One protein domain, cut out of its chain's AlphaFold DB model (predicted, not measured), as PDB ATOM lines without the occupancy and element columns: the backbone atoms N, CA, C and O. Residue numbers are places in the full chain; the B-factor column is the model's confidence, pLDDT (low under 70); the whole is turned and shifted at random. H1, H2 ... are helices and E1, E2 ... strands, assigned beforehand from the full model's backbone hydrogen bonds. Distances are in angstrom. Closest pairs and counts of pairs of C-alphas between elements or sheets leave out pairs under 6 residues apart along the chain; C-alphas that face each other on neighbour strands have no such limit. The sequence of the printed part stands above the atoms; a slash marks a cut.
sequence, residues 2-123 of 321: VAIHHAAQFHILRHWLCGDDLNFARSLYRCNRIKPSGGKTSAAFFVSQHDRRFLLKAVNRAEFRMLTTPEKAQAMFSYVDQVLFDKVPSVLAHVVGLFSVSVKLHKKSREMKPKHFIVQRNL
ATOM      1  N   VAL A   2      52.761   2.074  17.300       91.88
ATOM      2  CA  VAL A   2      52.255   2.490  18.611       91.88
ATOM      3  C   VAL A   2      52.551   3.977  18.761       91.88
ATOM      4  O   VAL A   2      53.682   4.390  18.532       91.88
ATOM      5  N   ALA A   3      51.541   4.770  19.106       95.25
ATOM      6  CA  ALA A   3      51.707   6.173  19.473       95.25
ATOM      7  C   ALA A   3      51.467   6.333  20.975       95.25
ATOM      8  O   ALA A   3      50.503   5.776  21.506       95.25
ATOM      9  N   ILE A   4      52.337   7.096  21.633       96.31
ATOM     10  CA  ILE A   4      52.268   7.417  23.059       96.31
ATOM     11  C   ILE A   4      51.788   8.862  23.178       96.31
ATOM     12  O   ILE A   4      52.385   9.759  22.585       96.31
ATOM     13  N   HIS A   5      50.708   9.088  23.918       97.44
ATOM     14  CA  HIS A   5      50.150  10.427  24.141       97.44
ATOM     15  C   HIS A   5      50.629  10.967  25.482       97.44
ATOM     16  O   HIS A   5      50.760  10.185  26.421       97.44
ATOM     17  N   HIS A   6      50.870  12.281  25.578       97.56
ATOM     18  CA  HIS A   6      51.356  12.949  26.801       97.56
ATOM     19  C   HIS A   6      52.559  12.234  27.431       97.56
ATOM     20  O   HIS A   6      52.584  11.941  28.627       97.56
ATOM     21  N   ALA A   7      53.532  11.865  26.589       96.44
ATOM     22  CA  ALA A   7      54.616  10.962  26.967       96.44
ATOM     23  C   ALA A   7      55.411  11.468  28.180       96.44
ATOM     24  O   ALA A   7      55.676  10.680  29.086       96.44
ATOM     25  N   ALA A   8      55.725  12.767  28.225       96.50
ATOM     26  CA  ALA A   8      56.467  13.387  29.321       96.50
ATOM     27  C   ALA A   8      55.663  13.405  30.633       96.50
ATOM     28  O   ALA A   8      56.172  13.011  31.678       96.50
ATOM     29  N   GLN A   9      54.386  13.789  30.578       96.31
ATOM     30  CA  GLN A   9      53.524  13.838  31.758       96.31
ATOM     31  C   GLN A   9      53.332  12.438  32.347       96.31
ATOM     32  O   GLN A   9      53.539  12.224  33.538       96.31
ATOM     33  N   PHE A  10      53.008  11.447  31.510       97.12
ATOM     34  CA  PHE A  10      52.860  10.080  31.999       97.12
ATOM     35  C   PHE A  10      54.189   9.440  32.415       97.12
ATOM     36  O   PHE A  10      54.164   8.566  33.271       97.12
ATOM     37  N   HIS A  11      55.333   9.851  31.859       96.12
ATOM     38  CA  HIS A  11      56.651   9.423  32.346       96.12
ATOM     39  C   HIS A  11      56.855   9.827  33.810       96.12
ATOM     40  O   HIS A  11      57.148   8.975  34.647       96.12
ATOM     41  N   ILE A  12      56.571  11.088  34.151       94.31
ATOM     42  CA  ILE A  12      56.640  11.576  35.536       94.31
ATOM     43  C   ILE A  12      55.684  10.781  36.435       94.31
ATOM     44  O   ILE A  12      56.094  10.272  37.477       94.31
ATOM     45  N   LEU A  13      54.427  10.601  36.010       93.94
ATOM     46  CA  LEU A  13      53.450   9.831  36.789       93.94
ATOM     47  C   LEU A  13      53.886   8.380  37.009       93.94
ATOM     48  O   LEU A  13      53.697   7.844  38.098       93.94
ATOM     49  N   ARG A  14      54.478   7.730  36.001       95.00
ATOM     50  CA  ARG A  14      54.986   6.359  36.135       95.00
ATOM     51  C   ARG A  14      56.169   6.287  37.089       95.00
ATOM     52  O   ARG A  14      56.211   5.360  37.887       95.00
ATOM     53  N   HIS A  15      57.071   7.261  37.084       93.44
ATOM     54  CA  HIS A  15      58.162   7.290  38.056       93.44
ATOM     55  C   HIS A  15      57.634   7.379  39.496       93.44
ATOM     56  O   HIS A  15      58.018   6.582  40.348       93.44
ATOM     57  N   TRP A  16      56.658   8.254  39.751       89.94
ATOM     58  CA  TRP A  16      56.069   8.408  41.087       89.94
ATOM     59  C   TRP A  16      55.195   7.231  41.531       89.94
ATOM     60  O   TRP A  16      55.242   6.819  42.686       89.94
ATOM     61  N   LEU A  17      54.378   6.685  40.631       87.31
ATOM     62  CA  LEU A  17      53.359   5.687  40.981       87.31
ATOM     63  C   LEU A  17      53.802   4.241  40.743       87.31
ATOM     64  O   LEU A  17      53.174   3.315  41.258       87.31
ATOM     65  N   CYS A  18      54.810   4.034  39.895       86.50
ATOM     66  CA  CYS A  18      55.206   2.723  39.374       86.50
ATOM     67  C   CYS A  18      56.707   2.422  39.547       86.50
ATOM     68  O   CYS A  18      57.109   1.280  39.300       86.50
ATOM     69  N   GLY A  19      57.508   3.406  39.972       88.94
ATOM     70  CA  GLY A  19      58.961   3.325  40.141       88.94
ATOM     71  C   GLY A  19      59.720   3.872  38.933       88.94
ATOM     72  O   GLY A  19      60.417   4.873  39.044       88.94
ATOM     73  N   ASP A  20      59.566   3.237  37.769       92.06
ATOM     74  CA  ASP A  20      60.187   3.678  36.516       92.06
ATOM     75  C   ASP A  20      59.460   3.110  35.279       92.06
ATOM     76  O   ASP A  20      58.592   2.228  35.366       92.06
ATOM     77  N   ASP A  21      59.832   3.616  34.101       95.06
ATOM     78  CA  ASP A  21      59.268   3.190  32.816       95.06
ATOM     79  C   ASP A  21      59.631   1.746  32.428       95.06
ATOM     80  O   ASP A  21      58.861   1.087  31.722       95.06
ATOM     81  N   LEU A  22      60.765   1.218  32.896       93.94
ATOM     82  CA  LEU A  22      61.220  -0.132  32.561       93.94
ATOM     83  C   LEU A  22      60.403  -1.193  33.307       93.94
ATOM     84  O   LEU A  22      59.970  -2.181  32.720       93.94
ATOM     85  N   ASN A  23      60.142  -0.973  34.588       91.00
ATOM     86  CA  ASN A  23      59.291  -1.786  35.438       91.00
ATOM     87  C   ASN A  23      57.835  -1.710  34.988       91.00
ATOM     88  O   ASN A  23      57.156  -2.735  34.969       91.00
ATOM     89  N   PHE A  24      57.371  -0.536  34.556       94.94
ATOM     90  CA  PHE A  24      56.082  -0.407  33.886       94.94
ATOM     91  C   PHE A  24      56.015  -1.263  32.609       94.94
ATOM     92  O   PHE A  24      55.092  -2.063  32.449       94.94
ATOM     93  N   ALA A  25      57.014  -1.161  31.727       94.38
ATOM     94  CA  ALA A  25      57.065  -1.947  30.495       94.38
ATOM     95  C   ALA A  25      57.127  -3.460  30.768       94.38
ATOM     96  O   ALA A  25      56.408  -4.228  30.127       94.38
ATOM     97  N   ARG A  26      57.923  -3.893  31.758       93.69
ATOM     98  CA  ARG A  26      58.009  -5.296  32.202       93.69
ATOM     99  C   ARG A  26      56.657  -5.834  32.661       93.69
ATOM    100  O   ARG A  26      56.280  -6.927  32.247       93.69
ATOM    101  N   SER A  27      55.903  -5.069  33.451       93.62
ATOM    102  CA  SER A  27      54.553  -5.469  33.865       93.62
ATOM    103  C   SER A  27      53.620  -5.662  32.673       93.62
ATOM    104  O   SER A  27      52.841  -6.609  32.642       93.62
ATOM    105  N   LEU A  28      53.694  -4.777  31.678       94.12
ATOM    106  CA  LEU A  28      52.795  -4.805  30.523       94.12
ATOM    107  C   LEU A  28      53.235  -5.742  29.397       94.12
ATOM    108  O   LEU A  28      52.478  -5.916  28.441       94.12
ATOM    109  N   TYR A  29      54.416  -6.353  29.510       93.56
ATOM    110  CA  TYR A  29      54.994  -7.208  28.474       93.56
ATOM    111  C   TYR A  29      54.031  -8.309  28.014       93.56
ATOM    112  O   TYR A  29      53.898  -8.573  26.818       93.56
ATOM    113  N   ARG A  30      53.307  -8.912  28.962       93.88
ATOM    114  CA  ARG A  30      52.201  -9.831  28.691       93.88
ATOM    115  C   ARG A  30      50.992  -9.457  29.524       93.88
ATOM    116  O   ARG A  30      51.104  -9.186  30.719       93.88
ATOM    117  N   CYS A  31      49.828  -9.466  28.886       93.31
ATOM    118  CA  CYS A  31      48.564  -9.158  29.533       93.31
ATOM    119  C   CYS A  31      47.522 -10.231  29.217       93.31
ATOM    120  O   CYS A  31      47.329 -10.597  28.057       93.31
ATOM    121  N   ASN A  32      46.792 -10.667  30.240       92.31
ATOM    122  CA  ASN A  32      45.689 -11.607  30.092       92.31
ATOM    123  C   ASN A  32      44.389 -10.841  29.882       92.31
ATOM    124  O   ASN A  32      44.097  -9.894  30.615       92.31
ATOM    125  N   ARG A  33      43.586 -11.250  28.896       90.12
ATOM    126  CA  ARG A  33      42.262 -10.658  28.692       90.12
ATOM    127  C   ARG A  33      41.348 -11.058  29.844       90.12
ATOM    128  O   ARG A  33      41.213 -12.237  30.146       90.12
ATOM    129  N   ILE A  34      40.665 -10.080  30.426       85.62
ATOM    130  CA  ILE A  34      39.662 -10.306  31.464       85.62
ATOM    131  C   ILE A  34      38.290  -9.882  30.954       85.62
ATOM    132  O   ILE A  34      38.151  -8.931  30.179       85.62
ATOM    133  N   LYS A  35      37.261 -10.608  31.385       75.69
ATOM    134  CA  LYS A  35      35.865 -10.207  31.217       75.69
ATOM    135  C   LYS A  35      35.401  -9.671  32.570       75.69
ATOM    136  O   LYS A  35      35.229 -10.478  33.481       75.69
ATOM    137  N   PRO A  36      35.242  -8.348  32.743       66.06
ATOM    138  CA  PRO A  36      34.650  -7.823  33.961       66.06
ATOM    139  C   PRO A  36      33.229  -8.378  34.082       66.06
ATOM    140  O   PRO A  36      32.432  -8.269  33.150       66.06
ATOM    141  N   SER A  37      32.911  -8.997  35.210       58.56
ATOM    142  CA  SER A  37      31.539  -9.369  35.543       58.56
ATOM    143  C   SER A  37      30.711  -8.099  35.768       58.56
ATOM    144  O   SER A  37      31.174  -7.199  36.460       58.56
ATOM    145  N   GLY A  38      29.502  -8.018  35.202       53.41
ATOM    146  CA  GLY A  38      28.540  -6.945  35.512       53.41
ATOM    147  C   GLY A  38      28.428  -5.782  34.511       53.41
ATOM    148  O   GLY A  38      27.715  -4.822  34.788       53.41
ATOM    149  N   GLY A  39      29.066  -5.842  33.334       50.72
ATOM    150  CA  GLY A  39      28.999  -4.766  32.332       50.72
ATOM    151  C   GLY A  39      28.212  -5.109  31.061       50.72
ATOM    152  O   GLY A  39      28.460  -6.130  30.430       50.72
ATOM    153  N   LYS A  40      27.356  -4.183  30.596       48.53
ATOM    154  CA  LYS A  40      26.851  -4.131  29.198       48.53
ATOM    155  C   LYS A  40      27.958  -3.795  28.177       48.53
ATOM    156  O   LYS A  40      27.704  -3.735  26.977       48.53
ATOM    157  N   THR A  41      29.166  -3.473  28.638       54.06
ATOM    158  CA  THR A  41      30.232  -2.869  27.835       54.06
ATOM    159  C   THR A  41      31.083  -3.927  27.130       54.06
ATOM    160  O   THR A  41      31.685  -4.794  27.750       54.06
ATOM    161  N   SER A  42      31.197  -3.810  25.806       56.88
ATOM    162  CA  SER A  42      32.064  -4.644  24.954       56.88
ATOM    163  C   SER A  42      33.556  -4.283  25.035       56.88
ATOM    164  O   SER A  42      34.375  -4.869  24.318       56.88
ATOM    165  N   ALA A  43      33.918  -3.298  25.868       72.38
ATOM    166  CA  ALA A  43      35.281  -2.799  25.988       72.38
ATOM    167  C   ALA A  43      36.219  -3.925  26.433       72.38
ATOM    168  O   ALA A  43      35.939  -4.666  27.374       72.38
ATOM    169  N   ALA A  44      37.335  -4.083  25.724       84.94
ATOM    170  CA  ALA A  44      38.317  -5.098  26.059       84.94
ATOM    171  C   ALA A  44      39.143  -4.639  27.265       84.94
ATOM    172  O   ALA A  44      39.763  -3.577  27.218       84.94
ATOM    173  N   PHE A  45      39.162  -5.465  28.308       89.94
ATOM    174  CA  PHE A  45      40.013  -5.288  29.475       89.94
ATOM    175  C   PHE A  45      41.097  -6.355  29.495       89.94
ATOM    176  O   PHE A  45      40.865  -7.510  29.124       89.94
ATOM    177  N   PHE A  46      42.272  -5.965  29.962       93.06
ATOM    178  CA  PHE A  46      43.396  -6.853  30.183       93.06
ATOM    179  C   PHE A  46      44.062  -6.504  31.511       93.06
ATOM    180  O   PHE A  46      43.977  -5.368  31.972       93.06
ATOM    181  N   VAL A  47      44.722  -7.478  32.121       93.31
ATOM    182  CA  VAL A  47      45.509  -7.313  33.348       93.31
ATOM    183  C   VAL A  47      46.945  -7.743  33.075       93.31
ATOM    184  O   VAL A  47      47.142  -8.709  32.334       93.31
ATOM    185  N   SER A  48      47.937  -7.051  33.646       93.62
ATOM    186  CA  SER A  48      49.336  -7.489  33.554       93.62
ATOM    187  C   SER A  48      49.480  -8.911  34.100       93.62
ATOM    188  O   SER A  48      49.069  -9.201  35.221       93.62
ATOM    189  N   GLN A  49      50.019  -9.824  33.291       91.06
ATOM    190  CA  GLN A  49      50.020 -11.255  33.607       91.06
ATOM    191  C   GLN A  49      50.936 -11.573  34.791       91.06
ATOM    192  O   GLN A  49      50.556 -12.344  35.666       91.06
ATOM    193  N   HIS A  50      52.132 -10.983  34.807       87.06
ATOM    194  CA  HIS A  50      53.192 -11.368  35.741       87.06
ATOM    195  C   HIS A  50      52.950 -10.882  37.170       87.06
ATOM    196  O   HIS A  50      53.226 -11.606  38.118       87.06
ATOM    197  N   ASP A  51      52.435  -9.663  37.328       89.56
ATOM    198  CA  ASP A  51      52.322  -9.015  38.638       89.56
ATOM    199  C   ASP A  51      50.929  -8.462  38.937       89.56
ATOM    200  O   ASP A  51      50.644  -8.082  40.067       89.56
ATOM    201  N   ARG A  52      50.041  -8.402  37.940       91.31
ATOM    202  CA  ARG A  52      48.685  -7.860  38.059       91.31
ATOM    203  C   ARG A  52      48.621  -6.416  38.572       91.31
ATOM    204  O   ARG A  52      47.551  -5.996  39.012       91.31
ATOM    205  N   ARG A  53      49.713  -5.645  38.512       91.38
ATOM    206  CA  ARG A  53      49.770  -4.241  38.964       91.38
ATOM    207  C   ARG A  53      48.922  -3.297  38.117       91.38
ATOM    208  O   ARG A  53      48.445  -2.284  38.630       91.38
ATOM    209  N   PHE A  54      48.704  -3.622  36.842       94.31
ATOM    210  CA  PHE A  54      48.051  -2.720  35.896       94.31
ATOM    211  C   PHE A  54      46.875  -3.360  35.171       94.31
ATOM    212  O   PHE A  54      46.855  -4.559  34.888       94.31
ATOM    213  N   LEU A  55      45.913  -2.508  34.827       93.44
ATOM    214  CA  LEU A  55      44.809  -2.812  33.933       93.44
ATOM    215  C   LEU A  55      44.973  -2.026  32.636       93.44
ATOM    216  O   LEU A  55      45.189  -0.815  32.653       93.44
ATOM    217  N   LEU A  56      44.809  -2.717  31.514       94.62
ATOM    218  CA  LEU A  56      44.690  -2.130  30.186       94.62
ATOM    219  C   LEU A  56      43.221  -2.131  29.797       94.62
ATOM    220  O   LEU A  56      42.589  -3.186  29.752       94.62
ATOM    221  N   LYS A  57      42.685  -0.960  29.473       93.12
ATOM    222  CA  LYS A  57      41.296  -0.805  29.032       93.12
ATOM    223  C   LYS A  57      41.282  -0.196  27.641       93.12
ATOM    224  O   LYS A  57      41.831   0.882  27.422       93.12
ATOM    225  N   ALA A  58      40.632  -0.879  26.703       92.50
ATOM    226  CA  ALA A  58      40.285  -0.285  25.421       92.50
ATOM    227  C   ALA A  58      39.258   0.829  25.652       92.50
ATOM    228  O   ALA A  58      38.197   0.577  26.227       92.50
ATOM    229  N   VAL A  59      39.569   2.038  25.194       91.19
ATOM    230  CA  VAL A  59      38.710   3.212  25.375       91.19
ATOM    231  C   VAL A  59      38.001   3.592  24.084       91.19
ATOM    232  O   VAL A  59      38.519   3.417  22.977       91.19
ATOM    233  N   ASN A  60      36.782   4.107  24.222       89.38
ATOM    234  CA  ASN A  60      36.018   4.617  23.092       89.38
ATOM    235  C   ASN A  60      36.491   6.029  22.684       89.38
ATOM    236  O   ASN A  60      37.348   6.637  23.319       89.38
ATOM    237  N   ARG A  61      35.911   6.586  21.612       88.19
ATOM    238  CA  ARG A  61      36.294   7.914  21.100       88.19
ATOM    239  C   ARG A  61      36.055   9.052  22.104       88.19
ATOM    240  O   ARG A  61      36.795  10.027  22.067       88.19
ATOM    241  N   ALA A  62      35.020   8.968  22.939       87.75
ATOM    242  CA  ALA A  62      34.707   9.999  23.929       87.75
ATOM    243  C   ALA A  62      35.694   9.958  25.107       87.75
ATOM    244  O   ALA A  62      36.258  10.989  25.450       87.75
ATOM    245  N   GLU A  63      35.971   8.765  25.641       91.56
ATOM    246  CA  GLU A  63      36.985   8.540  26.684       91.56
ATOM    247  C   GLU A  63      38.392   8.918  26.188       91.56
ATOM    248  O   GLU A  63      39.153   9.561  26.901       91.56
ATOM    249  N   PHE A  64      38.727   8.582  24.936       94.06
ATOM    250  CA  PHE A  64      39.985   9.007  24.319       94.06
ATOM    251  C   PHE A  64      40.086  10.536  24.248       94.06
ATOM    252  O   PHE A  64      41.081  11.108  24.678       94.06
ATOM    253  N   ARG A  65      39.025  11.206  23.773       92.94
ATOM    254  CA  ARG A  65      38.975  12.673  23.691       92.94
ATOM    255  C   ARG A  65      39.106  13.347  25.048       92.94
ATOM    256  O   ARG A  65      39.780  14.364  25.124       92.94
ATOM    257  N   MET A  66      38.527  12.774  26.102       92.56
ATOM    258  CA  MET A  66      38.673  13.294  27.463       92.56
ATOM    259  C   MET A  66      40.147  13.450  27.866       92.56
ATOM    260  O   MET A  66      40.501  14.405  28.547       92.56
ATOM    261  N   LEU A  67      41.013  12.545  27.406       94.44
ATOM    262  CA  LEU A  67      42.441  12.574  27.710       94.44
ATOM    263  C   LEU A  67      43.297  13.263  26.643       94.44
ATOM    264  O   LEU A  67      44.483  13.454  26.877       94.44
ATOM    265  N   THR A  68      42.755  13.635  25.481       95.56
ATOM    266  CA  THR A  68      43.524  14.312  24.416       95.56
ATOM    267  C   THR A  68      43.111  15.757  24.172       95.56
ATOM    268  O   THR A  68      43.872  16.494  23.555       95.56
ATOM    269  N   THR A  69      41.921  16.170  24.608       95.00
ATOM    270  CA  THR A  69      41.516  17.579  24.577       95.00
ATOM    271  C   THR A  69      42.415  18.364  25.540       95.00
ATOM    272  O   THR A  69      42.443  17.996  26.718       95.00
ATOM    273  N   PRO A  70      43.143  19.403  25.084       94.94
ATOM    274  CA  PRO A  70      44.167  20.079  25.883       94.94
ATOM    275  C   PRO A  70      43.688  20.520  27.267       94.94
ATOM    276  O   PRO A  70      44.317  20.184  28.264       94.94
ATOM    277  N   GLU A  71      42.526  21.166  27.348       95.06
ATOM    278  CA  GLU A  71      41.986  21.721  28.592       95.06
ATOM    279  C   GLU A  71      41.610  20.610  29.584       95.06
ATOM    280  O   GLU A  71      41.847  20.719  30.786       95.06
ATOM    281  N   LYS A  72      41.055  19.502  29.077       94.00
ATOM    282  CA  LYS A  72      40.651  18.344  29.892       94.00
ATOM    283  C   LYS A  72      41.852  17.540  30.377       94.00
ATOM    284  O   LYS A  72      41.890  17.143  31.542       94.00
ATOM    285  N   ALA A  73      42.833  17.325  29.504       95.88
ATOM    286  CA  ALA A  73      44.076  16.653  29.854       95.88
ATOM    287  C   ALA A  73      44.865  17.469  30.885       95.88
ATOM    288  O   ALA A  73      45.298  16.918  31.892       95.88
ATOM    289  N   GLN A  74      44.990  18.784  30.675       96.75
ATOM    290  CA  GLN A  74      45.650  19.685  31.614       96.75
ATOM    291  C   GLN A  74      44.955  19.677  32.974       96.75
ATOM    292  O   GLN A  74      45.627  19.491  33.980       96.75
ATOM    293  N   ALA A  75      43.623  19.789  33.020       97.25
ATOM    294  CA  ALA A  75      42.882  19.731  34.279       97.25
ATOM    295  C   ALA A  75      43.129  18.423  35.047       97.25
ATOM    296  O   ALA A  75      43.280  18.443  36.266       97.25
ATOM    297  N   MET A  76      43.195  17.291  34.341       96.25
ATOM    298  CA  MET A  76      43.527  15.996  34.936       96.25
ATOM    299  C   MET A  76      44.947  15.973  35.502       96.25
ATOM    300  O   MET A  76      45.122  15.606  36.660       96.25
ATOM    301  N   PHE A  77      45.946  16.407  34.730       97.31
ATOM    302  CA  PHE A  77      47.329  16.439  35.209       97.31
ATOM    303  C   PHE A  77      47.515  17.403  36.382       97.31
ATOM    304  O   PHE A  77      48.177  17.034  37.342       97.31
ATOM    305  N   SER A  78      46.881  18.579  36.361       97.62
ATOM    306  CA  SER A  78      46.900  19.521  37.487       97.62
ATOM    307  C   SER A  78      46.239  18.954  38.741       97.62
ATOM    308  O   SER A  78      46.691  19.225  39.846       97.62
ATOM    309  N   TYR A  79      45.178  18.155  38.597       98.06
ATOM    310  CA  TYR A  79      44.570  17.497  39.749       98.06
ATOM    311  C   TYR A  79      45.479  16.405  40.326       98.06
ATOM    312  O   TYR A  79      45.683  16.346  41.535       98.06
ATOM    313  N   VAL A  80      46.077  15.575  39.467       96.31
ATOM    314  CA  VAL A  80      47.025  14.539  39.907       96.31
ATOM    315  C   VAL A  80      48.270  15.155  40.552       96.31
ATOM    316  O   VAL A  80      48.773  14.614  41.530       96.31
ATOM    317  N   ASP A  81      48.742  16.297  40.054       96.00
ATOM    318  CA  ASP A  81      49.834  17.071  40.651       96.00
ATOM    319  C   ASP A  81      49.519  17.460  42.108       96.00
ATOM    320  O   ASP A  81      50.263  17.095  43.018       96.00
ATOM    321  N   GLN A  82      48.345  18.044  42.362       97.31
ATOM    322  CA  GLN A  82      47.887  18.373  43.721       97.31
ATOM    323  C   GLN A  82      47.786  17.134  44.627       97.31
ATOM    324  O   GLN A  82      48.150  17.165  45.802       97.31
ATOM    325  N   VAL A  83      47.313  16.006  44.092       96.81
ATOM    326  CA  VAL A  83      47.233  14.748  44.853       96.81
ATOM    327  C   VAL A  83      48.627  14.246  45.242       96.81
ATOM    328  O   VAL A  83      48.849  13.836  46.383       96.81
ATOM    329  N   LEU A  84      49.587  14.278  44.315       92.94
ATOM    330  CA  LEU A  84      50.919  13.714  44.539       92.94
ATOM    331  C   LEU A  84      51.830  14.624  45.364       92.94
ATOM    332  O   LEU A  84      52.531  14.129  46.257       92.94
ATOM    333  N   PHE A  85      51.828  15.924  45.079       93.94
ATOM    334  CA  PHE A  85      52.796  16.875  45.623       93.94
ATOM    335  C   PHE A  85      52.220  17.696  46.776       93.94
ATOM    336  O   PHE A  85      52.871  17.782  47.816       93.94
ATOM    337  N   ASP A  86      50.970  18.153  46.663       96.62
ATOM    338  CA  ASP A  86      50.286  18.898  47.736       96.62
ATOM    339  C   ASP A  86      49.576  17.977  48.742       96.62
ATOM    340  O   ASP A  86      48.991  18.438  49.723       96.62
ATOM    341  N   LYS A  87      49.634  16.658  48.515       96.00
ATOM    342  CA  LYS A  87      49.029  15.620  49.366       96.00
ATOM    343  C   LYS A  87      47.519  15.784  49.537       96.00
ATOM    344  O   LYS A  87      46.971  15.397  50.571       96.00
ATOM    345  N   VAL A  88      46.835  16.304  48.515       98.12
ATOM    346  CA  VAL A  88      45.368  16.346  48.487       98.12
ATOM    347  C   VAL A  88      44.824  14.913  48.592       98.12
ATOM    348  O   VAL A  88      45.162  14.080  47.747       98.12
ATOM    349  N   PRO A  89      43.982  14.593  49.600       98.38
ATOM    350  CA  PRO A  89      43.359  13.279  49.711       98.38
ATOM    351  C   PRO A  89      42.580  12.939  48.444       98.38
ATOM    352  O   PRO A  89      41.817  13.772  47.948       98.38
ATOM    353  N   SER A  90      42.774  11.723  47.938       98.19
ATOM    354  CA  SER A  90      42.115  11.223  46.732       98.19
ATOM    355  C   SER A  90      42.089   9.700  46.734       98.19
ATOM    356  O   SER A  90      43.036   9.040  47.165       98.19
ATOM    357  N   VAL A  91      40.999   9.143  46.216       97.50
ATOM    358  CA  VAL A  91      40.836   7.715  45.931       97.50
ATOM    359  C   VAL A  91      40.590   7.486  44.434       97.50
ATOM    360  O   VAL A  91      40.207   6.391  44.016       97.50
ATOM    361  N   LEU A  92      40.822   8.496  43.591       96.44
ATOM    362  CA  LEU A  92      40.657   8.413  42.146       96.44
ATOM    363  C   LEU A  92      41.670   7.434  41.537       96.44
ATOM    364  O   LEU A  92      42.887   7.523  41.740       96.44
ATOM    365  N   ALA A  93      41.181   6.481  40.744       93.88
ATOM    366  CA  ALA A  93      42.047   5.530  40.064       93.88
ATOM    367  C   ALA A  93      42.922   6.249  39.028       93.88
ATOM    368  O   ALA A  93      42.426   6.842  38.064       93.88
ATOM    369  N   HIS A  94      44.237   6.159  39.218       91.81
ATOM    370  CA  HIS A  94      45.210   6.852  38.388       91.81
ATOM    371  C   HIS A  94      45.394   6.157  37.034       91.81
ATOM    372  O   HIS A  94      45.714   4.962  36.963       91.81
ATOM    373  N   VAL A  95      45.253   6.937  35.961       95.38
ATOM    374  CA  VAL A  95      45.688   6.572  34.610       95.38
ATOM    375  C   VAL A  95      47.173   6.906  34.489       95.38
ATOM    376  O   VAL A  95      47.592   8.014  34.802       95.38
ATOM    377  N   VAL A  96      47.974   5.946  34.038       96.25
ATOM    378  CA  VAL A  96      49.446   6.033  33.972       96.25
ATOM    379  C   VAL A  96      49.992   5.900  32.544       96.25
ATOM    380  O   VAL A  96      51.201   5.918  32.313       96.25
ATOM    381  N   GLY A  97      49.105   5.782  31.557       97.25
ATOM    382  CA  GLY A  97      49.486   5.844  30.153       97.25
ATOM    383  C   GLY A  97      48.296   5.859  29.206       97.25
ATOM    384  O   GLY A  97      47.229   5.322  29.513       97.25
ATOM    385  N   LEU A  98      48.513   6.453  28.034       97.94
ATOM    386  CA  LEU A  98      47.561   6.510  26.933       97.94
ATOM    387  C   LEU A  98      48.265   6.152  25.621       97.94
ATOM    388  O   LEU A  98      49.228   6.807  25.218       97.94
ATOM    389  N   PHE A  99      47.755   5.129  24.939       97.19
ATOM    390  CA  PHE A  99      48.385   4.546  23.757       97.19
ATOM    391  C   PHE A  99      47.390   4.389  22.607       97.19
ATOM    392  O   PHE A  99      46.251   3.967  22.806       97.19
ATOM    393  N   SER A 100      47.838   4.661  21.380       96.38
ATOM    394  CA  SER A 100      47.141   4.253  20.154       96.38
ATOM    395  C   SER A 100      47.913   3.135  19.468       96.38
ATOM    396  O   SER A 100      49.103   3.289  19.208       96.38
ATOM    397  N   VAL A 101      47.240   2.040  19.123       93.00
ATOM    398  CA  VAL A 101      47.841   0.876  18.462       93.00
ATOM    399  C   VAL A 101      47.200   0.660  17.092       93.00
ATOM    400  O   VAL A 101      45.992   0.439  16.992       93.00
ATOM    401  N   SER A 102      48.028   0.672  16.046       90.19
ATOM    402  CA  SER A 102      47.650   0.354  14.663       90.19
ATOM    403  C   SER A 102      48.407  -0.879  14.177       90.19
ATOM    404  O   SER A 102      49.641  -0.920  14.228       90.19
ATOM    405  N   VAL A 103      47.673  -1.870  13.666       85.12
ATOM    406  CA  VAL A 103      48.230  -3.103  13.089       85.12
ATOM    407  C   VAL A 103      48.051  -3.054  11.574       85.12
ATOM    408  O   VAL A 103      46.918  -2.994  11.093       85.12
ATOM    409  N   LYS A 104      49.157  -3.094  10.822       77.75
ATOM    410  CA  LYS A 104      49.127  -3.298   9.368       77.75
ATOM    411  C   LYS A 104      49.192  -4.798   9.095       77.75
ATOM    412  O   LYS A 104      50.146  -5.454   9.501       77.75
ATOM    413  N   LEU A 105      48.169  -5.350   8.446       71.69
ATOM    414  CA  LEU A 105      48.154  -6.755   8.035       71.69
ATOM    415  C   LEU A 105      48.735  -6.862   6.625       71.69
ATOM    416  O   LEU A 105      48.173  -6.309   5.687       71.69
ATOM    417  N   HIS A 106      49.816  -7.626   6.467       64.12
ATOM    418  CA  HIS A 106      50.587  -7.739   5.218       64.12
ATOM    419  C   HIS A 106      49.780  -8.271   4.006       64.12
ATOM    420  O   HIS A 106      50.243  -8.182   2.873       64.12
ATOM    421  N   LYS A 107      48.571  -8.817   4.227       62.03
ATOM    422  CA  LYS A 107      47.697  -9.414   3.195       62.03
ATOM    423  C   LYS A 107      46.384  -8.656   2.934       62.03
ATOM    424  O   LYS A 107      45.606  -9.073   2.084       62.03
ATOM    425  N   LYS A 108      46.095  -7.565   3.654       59.03
ATOM    426  CA  LYS A 108      44.904  -6.730   3.417       59.03
ATOM    427  C   LYS A 108      45.352  -5.280   3.255       59.03
ATOM    428  O   LYS A 108      45.804  -4.679   4.217       59.03
ATOM    429  N   SER A 109      45.148  -4.714   2.064       57.69
ATOM    430  CA  SER A 109      45.398  -3.294   1.725       57.69
ATOM    431  C   SER A 109      44.725  -2.287   2.688       57.69
ATOM    432  O   SER A 109      45.097  -1.120   2.760       57.69
ATOM    433  N   ARG A 110      43.761  -2.735   3.501       64.81
ATOM    434  CA  ARG A 110      43.031  -1.887   4.439       64.81
ATOM    435  C   ARG A 110      43.729  -1.803   5.799       64.81
ATOM    436  O   ARG A 110      43.621  -2.719   6.616       64.81
ATOM    437  N   GLU A 111      44.372  -0.668   6.064       67.12
ATOM    438  CA  GLU A 111      44.819  -0.297   7.410       67.12
ATOM    439  C   GLU A 111      43.615  -0.266   8.367       67.12
ATOM    440  O   GLU A 111      42.579   0.350   8.091       67.12
ATOM    441  N   MET A 112      43.714  -0.986   9.488       76.12
ATOM    442  CA  MET A 112      42.672  -0.924  10.507       76.12
ATOM    443  C   MET A 112      42.761   0.405  11.248       76.12
ATOM    444  O   MET A 112      43.853   0.877  11.559       76.12
ATOM    445  N   LYS A 113      41.601   0.975  11.599       84.06
ATOM    446  CA  LYS A 113      41.553   2.157  12.466       84.06
ATOM    447  C   LYS A 113      42.330   1.882  13.765       84.06
ATOM    448  O   LYS A 113      42.180   0.782  14.314       84.06
ATOM    449  N   PRO A 114      43.117   2.854  14.261       89.06
ATOM    450  CA  PRO A 114      43.836   2.707  15.516       89.06
ATOM    451  C   PRO A 114      42.867   2.366  16.647       89.06
ATOM    452  O   PRO A 114      41.766   2.917  16.729       89.06
ATOM    453  N   LYS A 115      43.290   1.462  17.529       92.75
ATOM    454  CA  LYS A 115      42.615   1.204  18.802       92.75
ATOM    455  C   LYS A 115      43.314   1.995  19.898       92.75
ATOM    456  O   LYS A 115      44.540   2.051  19.922       92.75
ATOM    457  N   HIS A 116      42.537   2.580  20.798       95.44
ATOM    458  CA  HIS A 116      43.049   3.401  21.889       95.44
ATOM    459  C   HIS A 116      42.957   2.640  23.207       95.44
ATOM    460  O   HIS A 116      41.946   1.986  23.477       95.44
ATOM    461  N   PHE A 117      44.002   2.733  24.020       96.19
ATOM    462  CA  PHE A 117      44.104   2.051  25.301       96.19
ATOM    463  C   PHE A 117      44.599   3.007  26.372       96.19
ATOM    464  O   PHE A 117      45.580   3.719  26.160       96.19
ATOM    465  N   ILE A 118      43.953   2.964  27.531       96.94
ATOM    466  CA  ILE A 118      44.527   3.504  28.761       96.94
ATOM    467  C   ILE A 118      45.184   2.375  29.546       96.94
ATOM    468  O   ILE A 118      44.732   1.226  29.494       96.94
ATOM    469  N   VAL A 119      46.206   2.733  30.312       96.62
ATOM    470  CA  VAL A 119      46.740   1.904  31.388       96.62
ATOM    471  C   VAL A 119      46.422   2.585  32.705       96.62
ATOM    472  O   VAL A 119      46.686   3.774  32.859       96.62
ATOM    473  N   GLN A 120      45.870   1.842  33.655       94.50
ATOM    474  CA  GLN A 120      45.542   2.332  34.991       94.50
ATOM    475  C   GLN A 120      46.039   1.356  36.056       94.50
ATOM    476  O   GLN A 120      46.232   0.167  35.777       94.50
ATOM    477  N   ARG A 121      46.233   1.841  37.284       91.44
ATOM    478  CA  ARG A 121      46.564   0.967  38.419       91.44
ATOM    479  C   ARG A 121      45.424  -0.021  38.679       91.44
ATOM    480  O   ARG A 121      44.247   0.333  38.607       91.44
ATOM    481  N   ASN A 122      45.768  -1.268  38.986       90.00
ATOM    482  CA  ASN A 122      44.793  -2.266  39.402       90.00
ATOM    483  C   ASN A 122      44.488  -2.102  40.896       90.00
ATOM    484  O   ASN A 122      45.308  -2.472  41.730       90.00
ATOM    485  N   LEU A 123      43.296  -1.608  41.239       86.06
ATOM    486  CA  LEU A 123      42.863  -1.457  42.639       86.06
ATOM    487  C   LEU A 123      42.754  -2.791  43.394       86.06
ATOM    488  O   LEU A 123      42.758  -2.803  44.617       86.06
TER     489      LEU A 123
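What this domain is: This is residues 2 to 123 of the 321 residues of a protein of Pyrodinium bahamense (UniProt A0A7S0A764). One strongly twisted antiparallel sheet of six strands makes the core, with H1 and H2 over one face and H3 over the other. H4, the longest helix, follows H3 off the sheet and runs near H1, while the tip of the E5-E6 hairpin, residues 105 to 110, sticks out. The printed part has 122 residues, with four named helices and six named strands in the order E1 H1 H2 E2 E3 E4 H3 H4 E5 E6; the sheet's order is E1 E5 E6 E4 E3 E2, and the class is mixed. It is compact, with a radius of gyration of the C-alphas of 15.4 A, and elongated, spanning 52 by 33 by 33 A.

Where its parts are: E1, residues 2 to 5, begins at C-alpha 2 (52.255, 2.490, 18.611). H1 is residues 7 to 18, 14.9 A long, and H2 is residues 21 to 28. E2, residues 31 to 34, E3, residues 45 to 48, and E4, residues 54 to 59, follow. H3 is residues 61 to 68; H4, residues 70 to 84, is 20.8 A long and begins at C-alpha 70 (44.167, 20.079, 25.883). E5, residues 95 to 101, is 17.3 A long, and E6, residues 115 to 121, is 20.0 A long and ends at C-alpha 121 (46.564, 0.967, 38.419).

How they stand to each other: Edge strand E1 pairs with E5 through N 3 and O 100, 2.9 A. E5 and E6, a hairpin, have N 99 and O 117 at 2.9 A; E6 and E4 have N 57 and O 118 at 3.0 A. E2, E3 and E4 form a meander, each strand the antiparallel neighbour of the one before, with N 32 and O 47 at 2.9 A and N 46 and O 56 at 2.8 A. E4, H3 H4 and E5 form a split strand-helix-strand unit, two strands running the same way with E6 between them, and its crossover is right-handed. H1 is on the sheet at a height of 7.9 A, over E5; their closest C-alphas, Phe 10 and Val 96, are 5.7 A apart. H2 is on the same face, its Leu 28 and Ser 48 of E3 having C-alphas 5.3 A apart. H3 is on the opposite face at a height of 8.9 A, over E6; their closest C-alphas, Phe 64 and His 116, are 6.8 A apart. H4 is not on the sheet; it is close to H1 but not clearly touching, at a shallow tilt of 25 degrees, the C-alphas of Gln 9 and Phe 77 being closest at 7.6 A. In H1, H2 and H4 every O i to N i+4 pair is within hydrogen-bond range; in H3, 3 of 4 are.

The domain as a whole: The two C-alphas farthest apart, Asp 86 and Lys 107, are 52.8 A apart. The printed part has no cut. The link E5 to E6, 13 residues, is long. Confidence is under 70 in residues 36 to 42 and 106 to 111; the mean pLDDT of the printed part is 89.1.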